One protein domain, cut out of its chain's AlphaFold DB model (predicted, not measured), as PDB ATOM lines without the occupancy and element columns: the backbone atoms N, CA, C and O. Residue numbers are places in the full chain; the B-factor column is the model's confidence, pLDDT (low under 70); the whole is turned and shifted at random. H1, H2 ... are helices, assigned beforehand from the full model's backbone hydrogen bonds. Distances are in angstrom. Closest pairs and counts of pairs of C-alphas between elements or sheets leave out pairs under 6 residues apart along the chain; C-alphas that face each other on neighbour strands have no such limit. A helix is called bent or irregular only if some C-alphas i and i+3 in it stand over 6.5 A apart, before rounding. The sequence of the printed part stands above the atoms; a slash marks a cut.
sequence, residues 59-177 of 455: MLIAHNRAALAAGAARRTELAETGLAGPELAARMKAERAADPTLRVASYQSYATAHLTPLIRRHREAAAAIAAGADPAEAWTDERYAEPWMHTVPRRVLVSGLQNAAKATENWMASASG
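What this domain is: This is residues 59 to 177 of the 455 residues of a protein of Micrococcus aloeverae (UniProt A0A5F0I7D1). A long, loose rod has H3 with short H4 at one end and H1 folding back into H2 at the other; H5 bridges the starts of H1 and H3. The printed part has 119 residues with five named helices, H1 to H5 in order along the chain, which hold 86 of them, and no named strand; the class is all helix, and the whole is loose, with a radius of gyration of the C-alphas of 18.8 A and spans of 60 by 29 by 20 A.

Where its parts are: H3, residues 107 to 130, spans 31.5 A, with a kink of 35 degrees near 114; it is only just irregular, C-alphas 113 and 116 being 6.7 A apart. H5 is residues 154 to 175, 31.5 A; H1, 59 to 80, 31.9 A, from (-2.165, 40.325, 6.429); H2, 85 to 98, 20.5 A; H4, 135 to 138, 5.0 A. C-alpha 175 is at (-15.937, 54.253, 17.046).

How they stand to each other: H3, with residues 107 to 111 alone, touches H5 at a shallow tilt of 31 degrees, opposite ways; closest C-alphas Tyr 107 and Leu 161, 5.2 A. H3 touches H4 at Ala 125 and Ala 138, closest C-alphas 5.4 A apart. H1 touches H5 at Ile 61 and Ala 164, closest C-alphas 6.1 A apart. H1 touches H2 at a steep tilt of 45 degrees; closest C-alphas Arg 75 and Met 92, 6.7 A. Every O i to N i+4 pair is within hydrogen-bond range in H1, H2 and H5, and 18 of 20 in H3; H4 is too short for one.

The domain as a whole: The C-alphas of Gly 85 and Gly 132, farthest apart, are 60.4 A apart. The printed part has no cut; the H4 to H5 link is long; no printed residue is under 70 in pLDDT.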
ATOM      1  N   MET A  59      -1.670  41.624   5.973       97.12
ATOM      2  CA  MET A  59      -2.165  40.325   6.429       97.12
ATOM      3  C   MET A  59      -3.047  40.450   7.677       97.12
ATOM      4  O   MET A  59      -4.167  39.943   7.682       97.12
ATOM      5  N   LEU A  60      -2.599  41.191   8.700       97.94
ATOM      6  CA  LEU A  60      -3.413  41.411   9.904       97.94
ATOM      7  C   LEU A  60      -4.651  42.264   9.612       97.94
ATOM      8  O   LEU A  60      -5.724  41.978  10.132       97.94
ATOM      9  N   ILE A  61      -4.540  43.286   8.756       97.88
ATOM     10  CA  ILE A  61      -5.720  44.057   8.341       97.88
ATOM     11  C   ILE A  61      -6.725  43.168   7.603       97.88
ATOM     12  O   ILE A  61      -7.915  43.288   7.867       97.88
ATOM     13  N   ALA A  62      -6.282  42.275   6.715       96.88
ATOM     14  CA  ALA A  62      -7.178  41.352   6.019       96.88
ATOM     15  C   ALA A  62      -7.910  40.443   7.013       96.88
ATOM     16  O   ALA A  62      -9.136  40.386   6.987       96.88
ATOM     17  N   HIS A  63      -7.170  39.824   7.934       96.56
ATOM     18  CA  HIS A  63      -7.731  38.963   8.973       96.56
ATOM     19  C   HIS A  63      -8.742  39.705   9.859       96.56
ATOM     20  O   HIS A  63      -9.879  39.273  10.003       96.56
ATOM     21  N   ASN A  64      -8.374  40.880  10.374       96.81
ATOM     22  CA  ASN A  64      -9.257  41.663  11.240       96.81
ATOM     23  C   ASN A  64     -10.497  42.180  10.501       96.81
ATOM     24  O   ASN A  64     -11.560  42.298  11.102       96.81
ATOM     25  N   ARG A  65     -10.388  42.490   9.204       96.06
ATOM     26  CA  ARG A  65     -11.550  42.873   8.391       96.06
ATOM     27  C   ARG A  65     -12.480  41.692   8.132       96.06
ATOM     28  O   ARG A  65     -13.686  41.895   8.198       96.06
ATOM     29  N   ALA A  66     -11.939  40.501   7.878       96.19
ATOM     30  CA  ALA A  66     -12.735  39.283   7.742       96.19
ATOM     31  C   ALA A  66     -13.491  38.973   9.041       96.19
ATOM     32  O   ALA A  66     -14.700  38.789   8.999       96.19
ATOM     33  N   ALA A  67     -12.821  39.055  10.195       95.44
ATOM     34  CA  ALA A  67     -13.456  38.850  11.498       95.44
ATOM     35  C   ALA A  67     -14.584  39.854  11.786       95.44
ATOM     36  O   ALA A  67     -15.639  39.491  12.300       95.44
ATOM     37  N   LEU A  68     -14.388  41.128  11.425       94.25
ATOM     38  CA  LEU A  68     -15.431  42.150  11.564       94.25
ATOM     39  C   LEU A  68     -16.617  41.898  10.628       94.25
ATOM     40  O   LEU A  68     -17.751  42.117  11.040       94.25
ATOM     41  N   ALA A  69     -16.364  41.455   9.395       95.44
ATOM     42  CA  ALA A  69     -17.416  41.119   8.442       95.44
ATOM     43  C   ALA A  69     -18.213  39.888   8.900       95.44
ATOM     44  O   ALA A  69     -19.436  39.962   8.970       95.44
ATOM     45  N   ALA A  70     -17.530  38.812   9.300       96.00
ATOM     46  CA  ALA A  70     -18.156  37.605   9.837       96.00
ATOM     47  C   ALA A  70     -18.969  37.913  11.103       96.00
ATOM     48  O   ALA A  70     -20.132  37.546  11.209       96.00
ATOM     49  N   GLY A  71     -18.405  38.695  12.028       95.06
ATOM     50  CA  GLY A  71     -19.116  39.122  13.231       95.06
ATOM     51  C   GLY A  71     -20.295  40.066  12.967       95.06
ATOM     52  O   GLY A  71     -21.186  40.148  13.808       95.06
ATOM     53  N   ALA A  72     -20.303  40.799  11.850       93.38
ATOM     54  CA  ALA A  72     -21.443  41.615  11.437       93.38
ATOM     55  C   ALA A  72     -22.545  40.746  10.817       93.38
ATOM     56  O   ALA A  72     -23.687  40.864  11.242       93.38
ATOM     57  N   ALA A  73     -22.189  39.844   9.895       95.19
ATOM     58  CA  ALA A  73     -23.118  38.884   9.295       95.19
ATOM     59  C   ALA A  73     -23.796  38.027  10.371       95.19
ATOM     60  O   ALA A  73     -25.019  37.995  10.452       95.19
ATOM     61  N   ARG A  74     -23.008  37.473  11.300       94.88
ATOM     62  CA  ARG A  74     -23.534  36.652  12.390       94.88
ATOM     63  C   ARG A  74     -24.478  37.410  13.322       94.88
ATOM     64  O   ARG A  74     -25.457  36.864  13.817       94.88
ATOM     65  N   ARG A  75     -24.206  38.697  13.557       93.88
ATOM     66  CA  ARG A  75     -25.107  39.554  14.337       93.88
ATOM     67  C   ARG A  75     -26.436  39.772  13.615       93.88
ATOM     68  O   ARG A  75     -27.452  39.836  14.297       93.88
ATOM     69  N   THR A  76     -26.418  39.917  12.290       94.62
ATOM     70  CA  THR A  76     -27.634  40.025  11.475       94.62
ATOM     71  C   THR A  76     -28.445  38.734  11.546       94.62
ATOM     72  O   THR A  76     -29.612  38.802  11.904       94.62
ATOM     73  N   GLU A  77     -27.815  37.571  11.349       94.88
ATOM     74  CA  GLU A  77     -28.477  36.258  11.456       94.88
ATOM     75  C   GLU A  77     -29.159  36.061  12.819       94.88
ATOM     76  O   GLU A  77     -30.319  35.677  12.896       94.88
ATOM     77  N   LEU A  78     -28.466  36.369  13.922       93.25
ATOM     78  CA  LEU A  78     -29.059  36.270  15.260       93.25
ATOM     79  C   LEU A  78     -30.195  37.281  15.477       93.25
ATOM     80  O   LEU A  78     -31.135  36.998  16.212       93.25
ATOM     81  N   ALA A  79     -30.123  38.465  14.867       92.88
ATOM     82  CA  ALA A  79     -31.212  39.434  14.947       92.88
ATOM     83  C   ALA A  79     -32.459  38.954  14.183       92.88
ATOM     84  O   ALA A  79     -33.576  39.191  14.636       92.88
ATOM     85  N   GLU A  80     -32.275  38.235  13.073       95.00
ATOM     86  CA  GLU A  80     -33.362  37.613  12.303       95.00
ATOM     87  C   GLU A  80     -34.073  36.500  13.087       95.00
ATOM     88  O   GLU A  80     -35.267  36.289  12.891       95.00
ATOM     89  N   THR A  81     -33.406  35.855  14.054       93.19
ATOM     90  CA  THR A  81     -34.064  34.913  14.981       93.19
ATOM     91  C   THR A  81     -34.846  35.604  16.108       93.19
ATOM     92  O   THR A  81     -35.233  34.949  17.074       93.19
ATOM     93  N   GLY A  82     -35.025  36.927  16.050       92.44
ATOM     94  CA  GLY A  82     -35.767  37.712  17.039       92.44
ATOM     95  C   GLY A  82     -34.959  38.169  18.260       92.44
ATOM     96  O   GLY A  82     -35.513  38.844  19.126       92.44
ATOM     97  N   LEU A  83     -33.656  37.865  18.349       91.25
ATOM     98  CA  LEU A  83     -32.811  38.371  19.440       91.25
ATOM     99  C   LEU A  83     -32.538  39.868  19.255       91.25
ATOM    100  O   LEU A  83     -32.030  40.303  18.221       91.25
ATOM    101  N   ALA A  84     -32.758  40.663  20.301       92.62
ATOM    102  CA  ALA A  84     -32.522  42.103  20.265       92.62
ATOM    103  C   ALA A  84     -31.725  42.605  21.477       92.62
ATOM    104  O   ALA A  84     -31.502  41.900  22.463       92.62
ATOM    105  N   GLY A  85     -31.255  43.852  21.381       91.62
ATOM    106  CA  GLY A  85     -30.728  44.602  22.523       91.62
ATOM    107  C   GLY A  85     -29.622  43.877  23.320       91.62
ATOM    108  O   GLY A  85     -28.629  43.436  22.723       91.62
ATOM    109  N   PRO A  86     -29.744  43.792  24.662       93.88
ATOM    110  CA  PRO A  86     -28.758  43.143  25.531       93.88
ATOM    111  C   PRO A  86     -28.579  41.641  25.279       93.88
ATOM    112  O   PRO A  86     -27.450  41.154  25.344       93.88
ATOM    113  N   GLU A  87     -29.646  40.914  24.946       92.56
ATOM    114  CA  GLU A  87     -29.608  39.460  24.730       92.56
ATOM    115  C   GLU A  87     -28.801  39.102  23.482       92.56
ATOM    116  O   GLU A  87     -27.896  38.264  23.531       92.56
ATOM    117  N   LEU A  88     -29.033  39.829  22.383       93.38
ATOM    118  CA  LEU A  88     -28.226  39.725  21.168       93.38
ATOM    119  C   LEU A  88     -26.747  40.030  21.451       93.38
ATOM    120  O   LEU A  88     -25.847  39.377  20.918       93.38
ATOM    121  N   ALA A  89     -26.467  41.038  22.282       92.38
ATOM    122  CA  ALA A  89     -25.099  41.383  22.660       92.38
ATOM    123  C   ALA A  89     -24.434  40.281  23.506       92.38
ATOM    124  O   ALA A  89     -23.268  39.957  23.259       92.38
ATOM    125  N   ALA A  90     -25.163  39.684  24.452       94.19
ATOM    126  CA  ALA A  90     -24.692  38.573  25.275       94.19
ATOM    127  C   ALA A  90     -24.417  37.321  24.429       94.19
ATOM    128  O   ALA A  90     -23.330  36.746  24.534       94.19
ATOM    129  N   ARG A  91     -25.330  36.964  23.514       94.69
ATOM    130  CA  ARG A  91     -25.139  35.853  22.570       94.69
ATOM    131  C   ARG A  91     -23.923  36.076  21.671       94.69
ATOM    132  O   ARG A  91     -23.048  35.218  21.622       94.69
ATOM    133  N   MET A  92     -23.794  37.255  21.055       94.50
ATOM    134  CA  MET A  92     -22.614  37.608  20.249       94.50
ATOM    135  C   MET A  92     -21.308  37.564  21.052       94.50
ATOM    136  O   MET A  92     -20.252  37.248  20.504       94.50
ATOM    137  N   LYS A  93     -21.340  37.918  22.342       93.25
ATOM    138  CA  LYS A  93     -20.172  37.827  23.226       93.25
ATOM    139  C   LYS A  93     -19.782  36.369  23.480       93.25
ATOM    140  O   LYS A  93     -18.594  36.069  23.411       93.25
ATOM    141  N   ALA A  94     -20.754  35.492  23.740       94.06
ATOM    142  CA  ALA A  94     -20.523  34.059  23.916       94.06
ATOM    143  C   ALA A  94     -19.969  33.416  22.632       94.06
ATOM    144  O   ALA A  94     -18.949  32.732  22.685       94.06
ATOM    145  N   GLU A  95     -20.552  33.718  21.469       94.56
ATOM    146  CA  GLU A  95     -20.069  33.182  20.191       94.56
ATOM    147  C   GLU A  95     -18.661  33.675  19.840       94.56
ATOM    148  O   GLU A  95     -17.821  32.880  19.441       94.56
ATOM    149  N   ARG A  96     -18.330  34.953  20.077       93.38
ATOM    150  CA  ARG A  96     -16.950  35.459  19.904       93.38
ATOM    151  C   ARG A  96     -15.938  34.853  20.876       93.38
ATOM    152  O   ARG A  96     -14.736  34.938  20.623       93.38
ATOM    153  N   ALA A  97     -16.394  34.346  22.019       90.94
ATOM    154  CA  ALA A  97     -15.539  33.632  22.959       90.94
ATOM    155  C   ALA A  97     -15.274  32.196  22.481       90.94
ATOM    156  O   ALA A  97     -14.150  31.720  22.637       90.94
ATOM    157  N   ALA A  98     -16.274  31.551  21.871       92.94
ATOM    158  CA  ALA A  98     -16.180  30.196  21.332       92.94
ATOM    159  C   ALA A  98     -15.456  30.129  19.975       92.94
ATOM    160  O   ALA A  98     -14.651  29.228  19.762       92.94
ATOM    161  N   ASP A  99     -15.700  31.093  19.082       91.69
ATOM    162  CA  ASP A  99     -15.139  31.143  17.731       91.69
ATOM    163  C   ASP A  99     -14.131  32.303  17.571       91.69
ATOM    164  O   ASP A  99     -14.510  33.479  17.453       91.69
ATOM    165  N   PRO A 100     -12.818  31.999  17.511       87.38
ATOM    166  CA  PRO A 100     -11.778  32.994  17.279       87.38
ATOM    167  C   PRO A 100     -11.899  33.750  15.951       87.38
ATOM    168  O   PRO A 100     -11.360  34.855  15.857       87.38
ATOM    169  N   THR A 101     -12.566  33.197  14.933       90.25
ATOM    170  CA  THR A 101     -12.690  33.831  13.611       90.25
ATOM    171  C   THR A 101     -13.582  35.070  13.639       90.25
ATOM    172  O   THR A 101     -13.392  35.980  12.835       90.25
ATOM    173  N   LEU A 102     -14.475  35.174  14.626       92.00
ATOM    174  CA  LEU A 102     -15.334  36.340  14.860       92.00
ATOM    175  C   LEU A 102     -14.626  37.455  15.647       92.00
ATOM    176  O   LEU A 102     -15.211  38.518  15.905       92.00
ATOM    177  N   ARG A 103     -13.375  37.230  16.067       91.00
ATOM    178  CA  ARG A 103     -12.617  38.139  16.925       91.00
ATOM    179  C   ARG A 103     -11.483  38.812  16.164       91.00
ATOM    180  O   ARG A 103     -10.635  38.183  15.546       91.00
ATOM    181  N   VAL A 104     -11.404  40.131  16.316       92.69
ATOM    182  CA  VAL A 104     -10.237  40.906  15.887       92.69
ATOM    183  C   VAL A 104      -9.006  40.440  16.667       92.69
ATOM    184  O   VAL A 104      -8.984  40.483  17.897       92.69
ATOM    185  N   ALA A 105      -7.965  40.029  15.952       93.81
ATOM    186  CA  ALA A 105      -6.732  39.551  16.554       93.81
ATOM    187  C   ALA A 105      -5.827  40.707  17.002       93.81
ATOM    188  O   ALA A 105      -5.688  41.734  16.321       93.81
ATOM    189  N   SER A 106      -5.142  40.501  18.130       95.12
ATOM    190  CA  SER A 106      -3.989  41.318  18.504       95.12
ATOM    191  C   SER A 106      -2.792  40.953  17.628       95.12
ATOM    192  O   SER A 106      -2.749  39.894  16.993       95.12
ATOM    193  N   TYR A 107      -1.771  41.814  17.594       95.81
ATOM    194  CA  TYR A 107      -0.572  41.484  16.829       95.81
ATOM    195  C   TYR A 107       0.143  40.249  17.401       95.81
ATOM    196  O   TYR A 107       0.731  39.498  16.627       95.81
ATOM    197  N   GLN A 108       0.107  40.026  18.724       96.06
ATOM    198  CA  GLN A 108       0.730  38.865  19.364       96.06
ATOM    199  C   GLN A 108      -0.007  37.577  19.009       96.06
ATOM    200  O   GLN A 108       0.636  36.632  18.552       96.06
ATOM    201  N   SER A 109      -1.336  37.548  19.167       95.06
ATOM    202  CA  SER A 109      -2.127  36.347  18.879       95.06
ATOM    203  C   SER A 109      -2.008  35.971  17.405       95.06
ATOM    204  O   SER A 109      -1.733  34.818  17.086       95.06
ATOM    205  N   TYR A 110      -2.085  36.960  16.509       96.56
ATOM    206  CA  TYR A 110      -1.893  36.741  15.079       96.56
ATOM    207  C   TYR A 110      -0.473  36.272  14.743       96.56
ATOM    208  O   TYR A 110      -0.275  35.385  13.910       96.56
ATOM    209  N   ALA A 111       0.544  36.857  15.384       96.31
ATOM    210  CA  ALA A 111       1.926  36.475  15.136       96.31
ATOM    211  C   ALA A 111       2.199  35.017  15.533       96.31
ATOM    212  O   ALA A 111       2.946  34.327  14.837       96.31
ATOM    213  N   THR A 112       1.624  34.558  16.642       95.88
ATOM    214  CA  THR A 112       1.773  33.178  17.116       95.88
ATOM    215  C   THR A 112       0.963  32.210  16.258       95.88
ATOM    216  O   THR A 112       1.538  31.253  15.753       95.88
ATOM    217  N   ALA A 113      -0.322  32.488  16.023       94.94
ATOM    218  CA  ALA A 113      -1.227  31.566  15.337       94.94
ATOM    219  C   ALA A 113      -1.017  31.490  13.815       94.94
ATOM    220  O   ALA A 113      -1.232  30.440  13.223       94.94
ATOM    221  N   HIS A 114      -0.591  32.583  13.167       94.94
ATOM    222  CA  HIS A 114      -0.535  32.652  11.700       94.94
ATOM    223  C   HIS A 114       0.856  32.980  11.162       94.94
ATOM    224  O   HIS A 114       1.368  32.269  10.300       94.94
ATOM    225  N   LEU A 115       1.503  34.040  11.663       96.00
ATOM    226  CA  LEU A 115       2.787  34.471  11.095       96.00
ATOM    227  C   LEU A 115       3.898  33.438  11.333       96.00
ATOM    228  O   LEU A 115       4.712  33.200  10.447       96.00
ATOM    229  N   THR A 116       3.963  32.855  12.531       96.31
ATOM    230  CA  THR A 116       5.041  31.929  12.903       96.31
ATOM    231  C   THR A 116       4.962  30.613  12.112       96.31
ATOM    232  O   THR A 116       5.974  30.261  11.503       96.31
ATOM    233  N   PRO A 117       3.795  29.939  12.005       96.44
ATOM    234  CA  PRO A 117       3.637  28.782  11.122       96.44
ATOM    235  C   PRO A 117       3.912  29.109   9.654       96.44
ATOM    236  O   PRO A 117       4.569  28.332   8.969       96.44
ATOM    237  N   LEU A 118       3.491  30.287   9.179       95.06
ATOM    238  CA  LEU A 118       3.757  30.698   7.803       95.06
ATOM    239  C   LEU A 118       5.260  30.848   7.543       95.06
ATOM    240  O   LEU A 118       5.774  30.283   6.587       95.06
ATOM    241  N   ILE A 119       5.999  31.539   8.418       95.94
ATOM    242  CA  ILE A 119       7.463  31.642   8.299       95.94
ATOM    243  C   ILE A 119       8.111  30.250   8.282       95.94
ATOM    244  O   ILE A 119       9.060  30.047   7.525       95.94
ATOM    245  N   ARG A 120       7.608  29.307   9.091       96.44
ATOM    246  CA  ARG A 120       8.093  27.922   9.111       96.44
ATOM    247  C   ARG A 120       7.860  27.228   7.764       96.44
ATOM    248  O   ARG A 120       8.838  26.787   7.175       96.44
ATOM    249  N   ARG A 121       6.638  27.277   7.219       94.94
ATOM    250  CA  ARG A 121       6.301  26.746   5.883       94.94
ATOM    251  C   ARG A 121       7.199  27.331   4.791       94.94
ATOM    252  O   ARG A 121       7.755  26.600   3.984       94.94
ATOM    253  N   HIS A 122       7.394  28.654   4.788       95.88
ATOM    254  CA  HIS A 122       8.308  29.311   3.848       95.88
ATOM    255  C   HIS A 122       9.759  28.825   4.011       95.88
ATOM    256  O   HIS A 122      10.514  28.835   3.049       95.88
ATOM    257  N   ARG A 123      10.207  28.476   5.219       96.25
ATOM    258  CA  ARG A 123      11.567  27.964   5.434       96.25
ATOM    259  C   ARG A 123      11.704  26.525   4.945       96.25
ATOM    260  O   ARG A 123      12.689  26.221   4.286       96.25
ATOM    261  N   GLU A 124      10.737  25.677   5.273       95.31
ATOM    262  CA  GLU A 124      10.699  24.265   4.871       95.31
ATOM    263  C   GLU A 124      10.671  24.138   3.344       95.31
ATOM    264  O   GLU A 124      11.515  23.450   2.777       95.31
ATOM    265  N   ALA A 125       9.803  24.899   2.670       94.44
ATOM    266  CA  ALA A 125       9.739  24.925   1.210       94.44
ATOM    267  C   ALA A 125      11.056  25.387   0.571       94.44
ATOM    268  O   ALA A 125      11.548  24.771  -0.366       94.44
ATOM    269  N   ALA A 126      11.674  26.445   1.104       95.19
ATOM    270  CA  ALA A 126      12.957  26.922   0.592       95.19
ATOM    271  C   ALA A 126      14.092  25.907   0.797       95.19
ATOM    272  O   ALA A 126      14.967  25.794  -0.057       95.19
ATOM    273  N   ALA A 127      14.076  25.162   1.907       95.19
ATOM    274  CA  ALA A 127      15.037  24.094   2.162       95.19
ATOM    275  C   ALA A 127      14.835  22.904   1.212       95.19
ATOM    276  O   ALA A 127      15.817  22.386   0.694       95.19
ATOM    277  N   ALA A 128      13.585  22.515   0.937       94.56
ATOM    278  CA  ALA A 128      13.269  21.461  -0.027       94.56
ATOM    279  C   ALA A 128      13.733  21.832  -1.445       94.56
ATOM    280  O   ALA A 128      14.409  21.040  -2.096       94.56
ATOM    281  N   ILE A 129      13.463  23.067  -1.884       93.81
ATOM    282  CA  ILE A 129      13.933  23.584  -3.179       93.81
ATOM    283  C   ILE A 129      15.464  23.578  -3.242       93.81
ATOM    284  O   ILE A 129      16.047  23.130  -4.225       93.81
ATOM    285  N   ALA A 130      16.139  24.029  -2.180       93.81
ATOM    286  CA  ALA A 130      17.601  24.009  -2.117       93.81
ATOM    287  C   ALA A 130      18.189  22.584  -2.124       93.81
ATOM    288  O   ALA A 130      19.328  22.406  -2.548       93.81
ATOM    289  N   ALA A 131      17.425  21.584  -1.675       95.88
ATOM    290  CA  ALA A 131      17.785  20.168  -1.723       95.88
ATOM    291  C   ALA A 131      17.457  19.489  -3.070       95.88
ATOM    292  O   ALA A 131      17.701  18.294  -3.212       95.88
ATOM    293  N   GLY A 132      16.932  20.231  -4.054       94.38
ATOM    294  CA  GLY A 132      16.661  19.737  -5.408       94.38
ATOM    295  C   GLY A 132      15.206  19.354  -5.692       94.38
ATOM    296  O   GLY A 132      14.940  18.817  -6.763       94.38
ATOM    297  N   ALA A 133      14.266  19.620  -4.778       92.38
ATOM    298  CA  ALA A 133      12.841  19.437  -5.063       92.38
ATOM    299  C   ALA A 133      12.354  20.426  -6.138       92.38
ATOM    300  O   ALA A 133      12.821  21.569  -6.183       92.38
ATOM    301  N   ASP A 134      11.380  20.013  -6.955       89.56
ATOM    302  CA  ASP A 134      10.744  20.899  -7.932       89.56
ATOM    303  C   ASP A 134      10.061  22.082  -7.206       89.56
ATOM    304  O   ASP A 134       9.196  21.861  -6.348       89.56
ATOM    305  N   PRO A 135      10.412  23.347  -7.520       87.19
ATOM    306  CA  PRO A 135       9.744  24.519  -6.964       87.19
ATOM    307  C   PRO A 135       8.220  24.520  -7.117       87.19
ATOM    308  O   PRO A 135       7.541  25.032  -6.224       87.19
ATOM    309  N   ALA A 136       7.685  23.960  -8.207       85.81
ATOM    310  CA  ALA A 136       6.245  23.907  -8.451       85.81
ATOM    311  C   ALA A 136       5.515  22.986  -7.458       85.81
ATOM    312  O   ALA A 136       4.380  23.269  -7.077       85.81
ATOM    313  N   GLU A 137       6.180  21.928  -6.991       86.31
ATOM    314  CA  GLU A 137       5.641  20.990  -6.003       86.31
ATOM    315  C   GLU A 137       5.924  21.454  -4.569       86.31
ATOM    316  O   GLU A 137       5.049  21.429  -3.700       86.31
ATOM    317  N   ALA A 138       7.143  21.936  -4.317       86.44
ATOM    318  CA  ALA A 138       7.592  22.356  -2.992       86.44
ATOM    319  C   ALA A 138       6.952  23.676  -2.522       86.44
ATOM    320  O   ALA A 138       6.917  23.960  -1.317       86.44
ATOM    321  N   TRP A 139       6.450  24.505  -3.444       91.31
ATOM    322  CA  TRP A 139       5.851  25.799  -3.129       91.31
ATOM    323  C   TRP A 139       4.612  26.117  -3.978       91.31
ATOM    324  O   TRP A 139       4.679  26.740  -5.032       91.31
ATOM    325  N   THR A 140       3.443  25.783  -3.437       84.50
ATOM    326  CA  THR A 140       2.131  25.953  -4.088       84.50
ATOM    327  C   THR A 140       1.340  27.166  -3.573       84.50
ATOM    328  O   THR A 140       0.129  27.104  -3.372       84.50
ATOM    329  N   ASP A 141       2.000  28.291  -3.275       84.44
ATOM    330  CA  ASP A 141       1.308  29.490  -2.772       84.44
ATOM    331  C   ASP A 141       0.901  30.454  -3.898       84.44
ATOM    332  O   ASP A 141       1.746  31.033  -4.575       84.44
ATOM    333  N   GLU A 142      -0.399  30.719  -4.030       78.00
ATOM    334  CA  GLU A 142      -0.943  31.626  -5.053       78.00
ATOM    335  C   GLU A 142      -0.483  33.088  -4.907       78.00
ATOM    336  O   GLU A 142      -0.568  33.876  -5.852       78.00
ATOM    337  N   ARG A 143      -0.029  33.510  -3.716       83.06
ATOM    338  CA  ARG A 143       0.316  34.918  -3.455       83.06
ATOM    339  C   ARG A 143       1.766  35.258  -3.744       83.06
ATOM    340  O   ARG A 143       2.064  36.438  -3.957       83.06
ATOM    341  N   TYR A 144       2.670  34.286  -3.695       87.94
ATOM    342  CA  TYR A 144       4.105  34.530  -3.819       87.94
ATOM    343  C   TYR A 144       4.735  33.521  -4.761       87.94
ATOM    344  O   TYR A 144       4.601  32.329  -4.540       87.94
ATOM    345  N   ALA A 145       5.496  34.005  -5.741       87.56
ATOM    346  CA  ALA A 145       6.211  33.141  -6.678       87.56
ATOM    347  C   ALA A 145       7.277  32.262  -5.997       87.56
ATOM    348  O   ALA A 145       7.599  31.195  -6.494       87.56
ATOM    349  N   GLU A 146       7.823  32.707  -4.864       90.31
ATOM    350  CA  GLU A 146       8.867  31.990  -4.135       90.31
ATOM    351  C   GLU A 146       8.697  32.151  -2.616       90.31
ATOM    352  O   GLU A 146       8.156  33.165  -2.135       90.31
ATOM    353  N   PRO A 147       9.187  31.192  -1.814       93.75
ATOM    354  CA  PRO A 147       9.142  31.306  -0.372       93.75
ATOM    355  C   PRO A 147      10.205  32.284   0.157       93.75
ATOM    356  O   PRO A 147      11.370  31.939   0.302       93.75
ATOM    357  N   TRP A 148       9.807  33.498   0.555       94.56
ATOM    358  CA  TRP A 148      10.772  34.530   0.987       94.56
ATOM    359  C   TRP A 148      10.673  34.972   2.457       94.56
ATOM    360  O   TRP A 148      11.615  35.580   2.966       94.56
ATOM    361  N   MET A 149       9.568  34.725   3.178       95.25
ATOM    362  CA  MET A 149       9.345  35.357   4.497       95.25
ATOM    363  C   MET A 149      10.402  35.004   5.551       95.25
ATOM    364  O   MET A 149      10.657  35.804   6.452       95.25
ATOM    365  N   HIS A 150      11.040  33.838   5.429       94.25
ATOM    366  CA  HIS A 150      12.097  33.388   6.331       94.25
ATOM    367  C   HIS A 150      13.423  34.158   6.149       94.25
ATOM    368  O   HIS A 150      14.248  34.156   7.062       94.25
ATOM    369  N   THR A 151      13.618  34.849   5.017       94.38
ATOM    370  CA  THR A 151      14.822  35.654   4.717       94.38
ATOM    371  C   THR A 151      14.839  37.003   5.448       94.38
ATOM    372  O   THR A 151      15.878  37.654   5.579       94.38
ATOM    373  N   VAL A 152      13.680  37.442   5.950       95.12
ATOM    374  CA  VAL A 152      13.514  38.722   6.638       95.12
ATOM    375  C   VAL A 152      13.460  38.489   8.153       95.12
ATOM    376  O   VAL A 152      12.754  37.595   8.619       95.12
ATOM    377  N   PRO A 153      14.132  39.320   8.973       93.69
ATOM    378  CA  PRO A 153      14.048  39.207  10.421       93.69
ATOM    379  C   PRO A 153      12.603  39.305  10.912       93.69
ATOM    380  O   PRO A 153      11.897  40.274  10.615       93.69
ATOM    381  N   ARG A 154      12.187  38.365  11.767       94.25
ATOM    382  CA  ARG A 154      10.825  38.319  12.335       94.25
ATOM    383  C   ARG A 154      10.386  39.652  12.950       94.25
ATOM    384  O   ARG A 154       9.229  40.038  12.814       94.25
ATOM    385  N   ARG A 155      11.301  40.394  13.591       93.31
ATOM    386  CA  ARG A 155      11.036  41.726  14.179       93.31
ATOM    387  C   ARG A 155      10.490  42.734  13.156       93.31
ATOM    388  O   ARG A 155       9.639  43.545  13.509       93.31
ATOM    389  N   VAL A 156      10.927  42.668  11.897       96.38
ATOM    390  CA  VAL A 156      10.445  43.540  10.811       96.38
ATOM    391  C   VAL A 156       8.994  43.209  10.453       96.38
ATOM    392  O   VAL A 156       8.165  44.113  10.350       96.38
ATOM    393  N   LEU A 157       8.665  41.919  10.335       97.25
ATOM    394  CA  LEU A 157       7.296  41.453  10.088       97.25
ATOM    395  C   LEU A 157       6.372  41.829  11.258       97.25
ATOM    396  O   LEU A 157       5.313  42.422  11.054       97.25
ATOM    397  N   VAL A 158       6.820  41.593  12.495       96.44
ATOM    398  CA  VAL A 158       6.098  41.979  13.720       96.44
ATOM    399  C   VAL A 158       5.872  43.488  13.788       96.44
ATOM    400  O   VAL A 158       4.794  43.913  14.190       96.44
ATOM    401  N   SER A 159       6.819  44.315  13.336       96.38
ATOM    402  CA  SER A 159       6.607  45.764  13.242       96.38
ATOM    403  C   SER A 159       5.436  46.127  12.321       96.38
ATOM    404  O   SER A 159       4.664  47.046  12.612       96.38
ATOM    405  N   GLY A 160       5.269  45.394  11.219       97.50
ATOM    406  CA  GLY A 160       4.098  45.494  10.353       97.50
ATOM    407  C   GLY A 160       2.798  45.213  11.105       97.50
ATOM    408  O   GLY A 160       1.881  46.038  11.070       97.50
ATOM    409  N   LEU A 161       2.757  44.096  11.838       98.06
ATOM    410  CA  LEU A 161       1.604  43.685  12.644       98.06
ATOM    411  C   LEU A 161       1.281  44.690  13.759       98.06
ATOM    412  O   LEU A 161       0.127  45.072  13.915       98.06
ATOM    413  N   GLN A 162       2.282  45.192  14.484       97.12
ATOM    414  CA  GLN A 162       2.097  46.208  15.528       97.12
ATOM    415  C   GLN A 162       1.456  47.485  14.974       97.12
ATOM    416  O   GLN A 162       0.542  48.045  15.575       97.12
ATOM    417  N   ASN A 163       1.893  47.928  13.793       96.62
ATOM    418  CA  ASN A 163       1.294  49.083  13.131       96.62
ATOM    419  C   ASN A 163      -0.162  48.828  12.705       96.62
ATOM    420  O   ASN A 163      -0.961  49.762  12.715       96.62
ATOM    421  N   ALA A 164      -0.501  47.598  12.303       97.62
ATOM    422  CA  ALA A 164      -1.866  47.215  11.938       97.62
ATOM    423  C   ALA A 164      -2.770  47.153  13.172       97.62
ATOM    424  O   ALA A 164      -3.812  47.804  13.176       97.62
ATOM    425  N   ALA A 165      -2.324  46.491  14.241       96.19
ATOM    426  CA  ALA A 165      -3.031  46.459  15.517       96.19
ATOM    427  C   ALA A 165      -3.284  47.876  16.045       96.19
ATOM    428  O   ALA A 165      -4.422  48.218  16.353       96.19
ATOM    429  N   LYS A 166      -2.269  48.755  16.021       95.50
ATOM    430  CA  LYS A 166      -2.445  50.140  16.471       95.50
ATOM    431  C   LYS A 166      -3.453  50.921  15.626       95.50
ATOM    432  O   LYS A 166      -4.185  51.760  16.148       95.50
ATOM    433  N   ALA A 167      -3.490  50.679  14.315       95.38
ATOM    434  CA  ALA A 167      -4.477  51.298  13.439       95.38
ATOM    435  C   ALA A 167      -5.899  50.817  13.772       95.38
ATOM    436  O   ALA A 167      -6.810  51.640  13.846       95.38
ATOM    437  N   THR A 168      -6.078  49.515  14.015       95.31
ATOM    438  CA  THR A 168      -7.362  48.930  14.422       95.31
ATOM    439  C   THR A 168      -7.818  49.443  15.789       95.31
ATOM    440  O   THR A 168      -8.962  49.866  15.908       95.31
ATOM    441  N   GLU A 169      -6.927  49.513  16.782       93.81
ATOM    442  CA  GLU A 169      -7.214  50.101  18.101       93.81
ATOM    443  C   GLU A 169      -7.680  51.554  17.993       93.81
ATOM    444  O   GLU A 169      -8.687  51.932  18.583       93.81
ATOM    445  N   ASN A 170      -6.970  52.381  17.217       94.19
ATOM    446  CA  ASN A 170      -7.339  53.785  17.036       94.19
ATOM    447  C   ASN A 170      -8.727  53.929  16.398       94.19
ATOM    448  O   ASN A 170      -9.464  54.852  16.744       94.19
ATOM    449  N   TRP A 171      -9.070  53.034  15.465       95.00
ATOM    450  CA  TRP A 171     -10.400  52.977  14.871       95.00
ATOM    451  C   TRP A 171     -11.462  52.570  15.894       95.00
ATOM    452  O   TRP A 171     -12.445  53.288  16.039       95.00
ATOM    453  N   MET A 172     -11.238  51.496  16.654       92.50
ATOM    454  CA  MET A 172     -12.166  51.047  17.699       92.50
ATOM    455  C   MET A 172     -12.401  52.129  18.753       92.50
ATOM    456  O   MET A 172     -13.546  52.445  19.061       92.50
ATOM    457  N   ALA A 173     -11.330  52.759  19.242       92.56
ATOM    458  CA  ALA A 173     -11.413  53.839  20.221       92.56
ATOM    459  C   ALA A 173     -12.167  55.064  19.677       92.56
ATOM    460  O   ALA A 173     -12.868  55.765  20.403       92.56
ATOM    461  N   SER A 174     -12.048  55.329  18.376       93.56
ATOM    462  CA  SER A 174     -12.819  56.384  17.722       93.56
ATOM    463  C   SER A 174     -14.278  56.011  17.494       93.56
ATOM    464  O   SER A 174     -15.120  56.903  17.525       93.56
ATOM    465  N   ALA A 175     -14.575  54.742  17.219       90.00
ATOM    466  CA  ALA A 175     -15.937  54.253  17.046       90.00
ATOM    467  C   ALA A 175     -16.700  54.256  18.380       90.00
ATOM    468  O   ALA A 175     -17.877  54.598  18.398       90.00
ATOM    469  N   SER A 176     -16.015  53.957  19.490       89.62
ATOM    470  CA  SER A 176     -16.579  53.992  20.845       89.62
ATOM    471  C   SER A 176     -16.615  55.382  21.487       89.62
ATOM    472  O   SER A 176     -17.107  55.520  22.600       89.62
ATOM    473  N   GLY A 177     -16.060  56.412  20.840       90.75
ATOM    474  CA  GLY A 177     -15.990  57.771  21.394       90.75
ATOM    475  C   GLY A 177     -14.930  57.980  22.485       90.75
ATOM    476  O   GLY A 177     -14.769  59.095  22.966       90.75
TER     477      GLY A 177